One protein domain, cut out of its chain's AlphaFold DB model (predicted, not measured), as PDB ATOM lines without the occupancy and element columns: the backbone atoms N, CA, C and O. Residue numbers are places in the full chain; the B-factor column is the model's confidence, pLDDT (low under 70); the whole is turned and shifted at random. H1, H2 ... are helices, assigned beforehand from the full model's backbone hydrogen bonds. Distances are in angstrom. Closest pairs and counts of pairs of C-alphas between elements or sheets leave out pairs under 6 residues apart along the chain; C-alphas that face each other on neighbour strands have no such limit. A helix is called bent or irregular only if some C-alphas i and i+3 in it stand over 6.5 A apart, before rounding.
ATOM      1  N   SER A  22      70.302  24.664 111.417       97.81
ATOM      2  CA  SER A  22      70.684  25.497 110.275       97.81
ATOM      3  C   SER A  22      70.048  26.876 110.335       97.81
ATOM      4  O   SER A  22      70.737  27.867 110.111       97.81
ATOM      5  N   ALA A  23      68.768  26.974 110.697       98.12
ATOM      6  CA  ALA A  23      68.104  28.261 110.873       98.12
ATOM      7  C   ALA A  23      68.795  29.110 111.950       98.12
ATOM      8  O   ALA A  23      69.103  30.276 111.707       98.12
ATOM      9  N   ARG A  24      69.115  28.511 113.108       97.81
ATOM     10  CA  ARG A  24      69.830  29.197 114.195       97.81
ATOM     11  C   ARG A  24      71.211  29.679 113.760       97.81
ATOM     12  O   ARG A  24      71.535  30.834 114.018       97.81
ATOM     13  N   LYS A  25      72.002  28.832 113.089       97.75
ATOM     14  CA  LYS A  25      73.352  29.193 112.618       97.75
ATOM     15  C   LYS A  25      73.318  30.273 111.531       97.75
ATOM     16  O   LYS A  25      74.182  31.138 111.513       97.75
ATOM     17  N   ALA A  26      72.295  30.266 110.677       95.88
ATOM     18  CA  ALA A  26      72.092  31.276 109.639       95.88
ATOM     19  C   ALA A  26      71.379  32.554 110.129       95.88
ATOM     20  O   ALA A  26      71.143  33.450 109.322       95.88
ATOM     21  N   HIS A  27      71.016  32.650 111.415       96.88
ATOM     22  CA  HIS A  27      70.223  33.751 111.981       96.88
ATOM     23  C   HIS A  27      68.862  33.975 111.288       96.88
ATOM     24  O   HIS A  27      68.401  35.106 111.149       96.88
ATOM     25  N   LEU A  28      68.200  32.889 110.880       95.94
ATOM     26  CA  LEU A  28      66.888  32.900 110.230       95.94
ATOM     27  C   LEU A  28      65.822  32.231 111.098       95.94
ATOM     28  O   LEU A  28      66.114  31.476 112.028       95.94
ATOM     29  N   SER A  29      64.554  32.459 110.755       97.25
ATOM     30  CA  SER A  29      63.469  31.672 111.341       97.25
ATOM     31  C   SER A  29      63.489  30.231 110.813       97.25
ATOM     32  O   SER A  29      63.819  29.983 109.650       97.25
ATOM     33  N   GLY A  30      63.072  29.266 111.641       96.31
ATOM     34  CA  GLY A  30      62.938  27.866 111.210       96.31
ATOM     35  C   GLY A  30      62.008  27.707 110.001       96.31
ATOM     36  O   GLY A  30      62.293  26.924 109.099       96.31
ATOM     37  N   LYS A  31      60.944  28.521 109.935       96.75
ATOM     38  CA  LYS A  31      60.031  28.572 108.786       96.75
ATOM     39  C   LYS A  31      60.749  29.004 107.507       96.75
ATOM     40  O   LYS A  31      60.567  28.377 106.471       96.75
ATOM     41  N   GLU A  32      61.562  30.053 107.569       97.31
ATOM     42  CA  GLU A  32      62.289  30.550 106.399       97.31
ATOM     43  C   GLU A  32      63.320  29.537 105.892       97.31
ATOM     44  O   GLU A  32      63.385  29.279 104.690       97.31
ATOM     45  N   MET A  33      64.065  28.900 106.799       97.94
ATOM     46  CA  MET A  33      64.996  27.827 106.438       97.94
ATOM     47  C   MET A  33      64.267  26.640 105.796       97.94
ATOM     48  O   MET A  33      64.669  26.161 104.735       97.94
ATOM     49  N   HIS A  34      63.152  26.202 106.390       97.62
ATOM     50  CA  HIS A  34      62.304  25.157 105.821       97.62
ATOM     51  C   HIS A  34      61.810  25.522 104.415       97.62
ATOM     52  O   HIS A  34      61.925  24.713 103.498       97.62
ATOM     53  N   ASP A  35      61.290  26.736 104.225       97.44
ATOM     54  CA  ASP A  35      60.747  27.185 102.941       97.44
ATOM     55  C   ASP A  35      61.843  27.245 101.861       97.44
ATOM     56  O   ASP A  35      61.598  26.873 100.709       97.44
ATOM     57  N   ARG A  36      63.071  27.642 102.228       96.81
ATOM     58  CA  ARG A  36      64.238  27.627 101.332       96.81
ATOM     59  C   ARG A  36      64.652  26.210 100.935       96.81
ATOM     60  O   ARG A  36      64.779  25.931  99.745       96.81
ATOM     61  N   LEU A  37      64.772  25.296 101.898       96.81
ATOM     62  CA  LEU A  37      65.100  23.891 101.629       96.81
ATOM     63  C   LEU A  37      64.002  23.179 100.829       96.81
ATOM     64  O   LEU A  37      64.303  22.371  99.951       96.81
ATOM     65  N   LYS A  38      62.729  23.495 101.096       95.88
ATOM     66  CA  LYS A  38      61.574  22.948 100.374       95.88
ATOM     67  C   LYS A  38      61.560  23.382  98.911       95.88
ATOM     68  O   LYS A  38      61.243  22.560  98.057       95.88
ATOM     69  N   ARG A  39      61.925  24.633  98.608       95.25
ATOM     70  CA  ARG A  39      61.992  25.151  97.229       95.25
ATOM     71  C   ARG A  39      62.936  24.336  96.345       95.25
ATOM     72  O   ARG A  39      62.600  24.071  95.199       95.25
ATOM     73  N   GLN A  40      64.062  23.902  96.909       93.25
ATOM     74  CA  GLN A  40      65.068  23.081  96.227       93.25
ATOM     75  C   GLN A  40      64.841  21.564  96.396       93.25
ATOM     76  O   GLN A  40      65.629  20.750  95.912       93.25
ATOM     77  N   ASP A  41      63.775  21.164  97.099       94.81
ATOM     78  CA  ASP A  41      63.479  19.776  97.484       94.81
ATOM     79  C   ASP A  41      64.628  19.076  98.251       94.81
ATOM     80  O   ASP A  41      64.809  17.858  98.208       94.81
ATOM     81  N   LEU A  42      65.421  19.846  99.003       95.69
ATOM     82  CA  LEU A  42      66.579  19.331  99.742       95.69
ATOM     83  C   LEU A  42      66.177  18.482 100.953       95.69
ATOM     84  O   LEU A  42      66.944  17.623 101.384       95.69
ATOM     85  N   ILE A  43      64.954  18.631 101.464       94.25
ATOM     86  CA  ILE A  43      64.445  17.768 102.540       94.25
ATOM     87  C   ILE A  43      64.414  16.302 102.073       94.25
ATOM     88  O   ILE A  43      64.930  15.422 102.763       94.25
ATOM     89  N   HIS A  44      63.899  16.033 100.869       93.25
ATOM     90  CA  HIS A  44      63.879  14.678 100.316       93.25
ATOM     91  C   HIS A  44      65.222  14.299  99.690       93.25
ATOM     92  O   HIS A  44      65.759  13.230  99.988       93.25
ATOM     93  N   LYS A  45      65.791  15.175  98.850       94.12
ATOM     94  CA  LYS A  45      67.003  14.882  98.066       94.12
ATOM     95  C   LYS A  45      68.283  14.821  98.896       94.12
ATOM     96  O   LYS A  45      69.208  14.130  98.476       94.12
ATOM     97  N   ARG A  46      68.339  15.511 100.042       93.81
ATOM     98  CA  ARG A  46      69.489  15.524 100.958       93.81
ATOM     99  C   ARG A  46      69.168  14.787 102.258       93.81
ATOM    100  O   ARG A  46      69.674  13.688 102.470       93.81
ATOM    101  N   LEU A  47      68.296  15.354 103.095       94.50
ATOM    102  CA  LEU A  47      68.126  14.906 104.485       94.50
ATOM    103  C   LEU A  47      67.559  13.486 104.590       94.50
ATOM    104  O   LEU A  47      68.060  12.681 105.373       94.50
ATOM    105  N   PHE A  48      66.544  13.143 103.793       95.06
ATOM    106  CA  PHE A  48      65.975  11.791 103.805       95.06
ATOM    107  C   PHE A  48      66.774  10.796 102.968       95.06
ATOM    108  O   PHE A  48      66.956   9.655 103.401       95.06
ATOM    109  N   ARG A  49      67.266  11.209 101.793       94.38
ATOM    110  CA  ARG A  49      68.042  10.336 100.901       94.38
ATOM    111  C   ARG A  49      69.340   9.851 101.543       94.38
ATOM    112  O   ARG A  49      69.664   8.676 101.408       94.38
ATOM    113  N   TYR A  50      70.048  10.729 102.248       95.50
ATOM    114  CA  TYR A  50      71.335  10.420 102.876       95.50
ATOM    115  C   TYR A  50      71.224  10.227 104.391       95.50
ATOM    116  O   TYR A  50      72.234  10.264 105.088       95.50
ATOM    117  N   TYR A  51      70.016   9.975 104.907       95.19
ATOM    118  CA  TYR A  51      69.777   9.811 106.341       95.19
ATOM    119  C   TYR A  51      70.751   8.823 106.997       95.19
ATOM    120  O   TYR A  51      71.352   9.163 108.007       95.19
ATOM    121  N   GLU A  52      70.971   7.644 106.402       94.06
ATOM    122  CA  GLU A  52      71.863   6.606 106.953       94.06
ATOM    123  C   GLU A  52      73.313   7.087 107.159       94.06
ATOM    124  O   GLU A  52      74.006   6.582 108.032       94.06
ATOM    125  N   GLN A  53      73.761   8.084 106.392       94.81
ATOM    126  CA  GLN A  53      75.099   8.672 106.509       94.81
ATOM    127  C   GLN A  53      75.106   9.909 107.409       94.81
ATOM    128  O   GLN A  53      76.035  10.109 108.186       94.81
ATOM    129  N   LEU A  54      74.075  10.749 107.303       95.44
ATOM    130  CA  LEU A  54      74.010  12.018 108.020       95.44
ATOM    131  C   LEU A  54      73.673  11.832 109.506       95.44
ATOM    132  O   LEU A  54      74.173  12.582 110.338       95.44
ATOM    133  N   HIS A  55      72.865  10.826 109.863       93.06
ATOM    134  CA  HIS A  55      72.442  10.618 111.254       93.06
ATOM    135  C   HIS A  55      73.568  10.144 112.184       93.06
ATOM    136  O   HIS A  55      73.388  10.153 113.400       93.06
ATOM    137  N   THR A  56      74.711   9.719 111.633       96.31
ATOM    138  CA  THR A  56      75.902   9.338 112.405       96.31
ATOM    139  C   THR A  56      76.867  10.505 112.618       96.31
ATOM    140  O   THR A  56      77.824  10.366 113.377       96.31
ATOM    141  N   GLN A  57      76.665  11.628 111.922       97.25
ATOM    142  CA  GLN A  57      77.507  12.817 112.038       97.25
ATOM    143  C   GLN A  57      77.087  13.685 113.228       97.25
ATOM    144  O   GLN A  57      75.994  13.539 113.782       97.25
ATOM    145  N   SER A  58      77.955  14.620 113.621       97.19
ATOM    146  CA  SER A  58      77.586  15.628 114.614       97.19
ATOM    147  C   SER A  58      76.518  16.573 114.055       97.19
ATOM    148  O   SER A  58      76.474  16.855 112.855       97.19
ATOM    149  N   LEU A  59      75.667  17.107 114.937       96.12
ATOM    150  CA  LEU A  59      74.650  18.081 114.534       96.12
ATOM    151  C   LEU A  59      75.282  19.328 113.902       96.12
ATOM    152  O   LEU A  59      74.729  19.867 112.950       96.12
ATOM    153  N   GLU A  60      76.439  19.770 114.401       97.31
ATOM    154  CA  GLU A  60      77.180  20.901 113.834       97.31
ATOM    155  C   GLU A  60      77.616  20.631 112.389       97.31
ATOM    156  O   GLU A  60      77.361  21.457 111.518       97.31
ATOM    157  N   TRP A  61      78.163  19.443 112.112       97.69
ATOM    158  CA  TRP A  61      78.569  19.068 110.758       97.69
ATOM    159  C   TRP A  61      77.371  19.020 109.802       97.69
ATOM    160  O   TRP A  61      77.416  19.597 108.719       97.69
ATOM    161  N   VAL A  62      76.258  18.407 110.224       97.50
ATOM    162  CA  VAL A  62      75.010  18.370 109.434       97.50
ATOM    163  C   VAL A  62      74.467  19.778 109.187       97.50
ATOM    164  O   VAL A  62      73.914  20.058 108.121       97.50
ATOM    165  N   THR A  63      74.613  20.662 110.171       97.88
ATOM    166  CA  THR A  63      74.175  22.056 110.078       97.88
ATOM    167  C   THR A  63      74.938  22.793 108.984       97.88
ATOM    168  O   THR A  63      74.307  23.455 108.158       97.88
ATOM    169  N   ASP A  64      76.265  22.648 108.963       97.75
ATOM    170  CA  ASP A  64      77.135  23.249 107.949       97.75
ATOM    171  C   ASP A  64      76.873  22.686 106.562       97.75
ATOM    172  O   ASP A  64      76.626  23.453 105.634       97.75
ATOM    173  N   ASP A  65      76.793  21.360 106.451       96.50
ATOM    174  CA  ASP A  65      76.470  20.666 105.205       96.50
ATOM    175  C   ASP A  65      75.146  21.151 104.594       96.50
ATOM    176  O   ASP A  65      75.042  21.404 103.391       96.50
ATOM    177  N   THR A  66      74.123  21.317 105.437       96.62
ATOM    178  CA  THR A  66      72.789  21.762 105.014       96.62
ATOM    179  C   THR A  66      72.815  23.210 104.526       96.62
ATOM    180  O   THR A  66      72.185  23.522 103.513       96.62
ATOM    181  N   ILE A  67      73.539  24.092 105.221       97.12
ATOM    182  CA  ILE A  67      73.670  25.509 104.855       97.12
ATOM    183  C   ILE A  67      74.467  25.658 103.557       97.12
ATOM    184  O   ILE A  67      74.007  26.340 102.641       97.12
ATOM    185  N   GLU A  68      75.624  25.004 103.459       96.88
ATOM    186  CA  GLU A  68      76.478  25.030 102.270       96.88
ATOM    187  C   GLU A  68      75.728  24.491 101.051       96.88
ATOM    188  O   GLU A  68      75.643  25.164 100.024       96.88
ATOM    189  N   THR A  69      75.090  23.323 101.191       96.12
ATOM    190  CA  THR A  69      74.271  22.743 100.124       96.12
ATOM    191  C   THR A  69      73.183  23.729  99.702       96.12
ATOM    192  O   THR A  69      73.067  24.034  98.521       96.12
ATOM    193  N   LEU A  70      72.408  24.286 100.637       96.38
ATOM    194  CA  LEU A  70      71.354  25.241 100.288       96.38
ATOM    195  C   LEU A  70      71.894  26.449  99.507       96.38
ATOM    196  O   LEU A  70      71.281  26.851  98.519       96.38
TER     197      LEU A  70
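What this domain is: This is residues 22 to 70 of the 83 residues of an uncharacterized protein of Prevotella sp. tf2-5 (UniProt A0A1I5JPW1). H1, H2, H3 and H4 follow one another round a loose ring of short helices, and the longest, H5, folds back to close it, its end coming near H2 and H3. Residues 48 to 53 stick out. The printed part has 49 residues with five named helices, H1 to H5 in order, and is all helix; it is compact, with a radius of gyration of the C-alphas of 10.3 A and spans of 26 by 21 by 15 A.

How they stand to each other: Start at H5, residues 59 to 70: its residues 63 to 67 alone touch H1, residues 22 to 25, the closest C-alphas being those of Ser 22 and Thr 63, 4.9 A apart. H1 also touches H2, residues 30 to 39, with the C-alphas of Ala 23 and Gly 30 closest at 5.2 A. H3, residues 42 to 48, is close to H5 but not clearly touching, with the C-alphas of Leu 42 and Leu 70 closest at 7.6 A. H4, residues 51 to 54, is likewise close to H5 but not clearly touching, with the C-alphas of Leu 54 and Val 62 closest at 6.6 A. Every O i to N i+4 pair is within hydrogen-bond range in H2 and H5, 2 of 3 in H3; H1 and H4 are too short for one.

Where its parts are: Find C-alpha 59 at (74.650, 18.081, 114.534); H5 runs 16.3 A to C-alpha 70 at (71.354, 25.241, 100.288). H2 runs 14.3 A. H3 is only just irregular: C-alphas 45 and 48 are 6.6 A apart.

The domain as a whole: The C-alphas of His 27 and Glu 52 are farthest apart, 27.7 A. The printed part has no cut, its four links are tight, and no printed residue is under 70 in pLDDT.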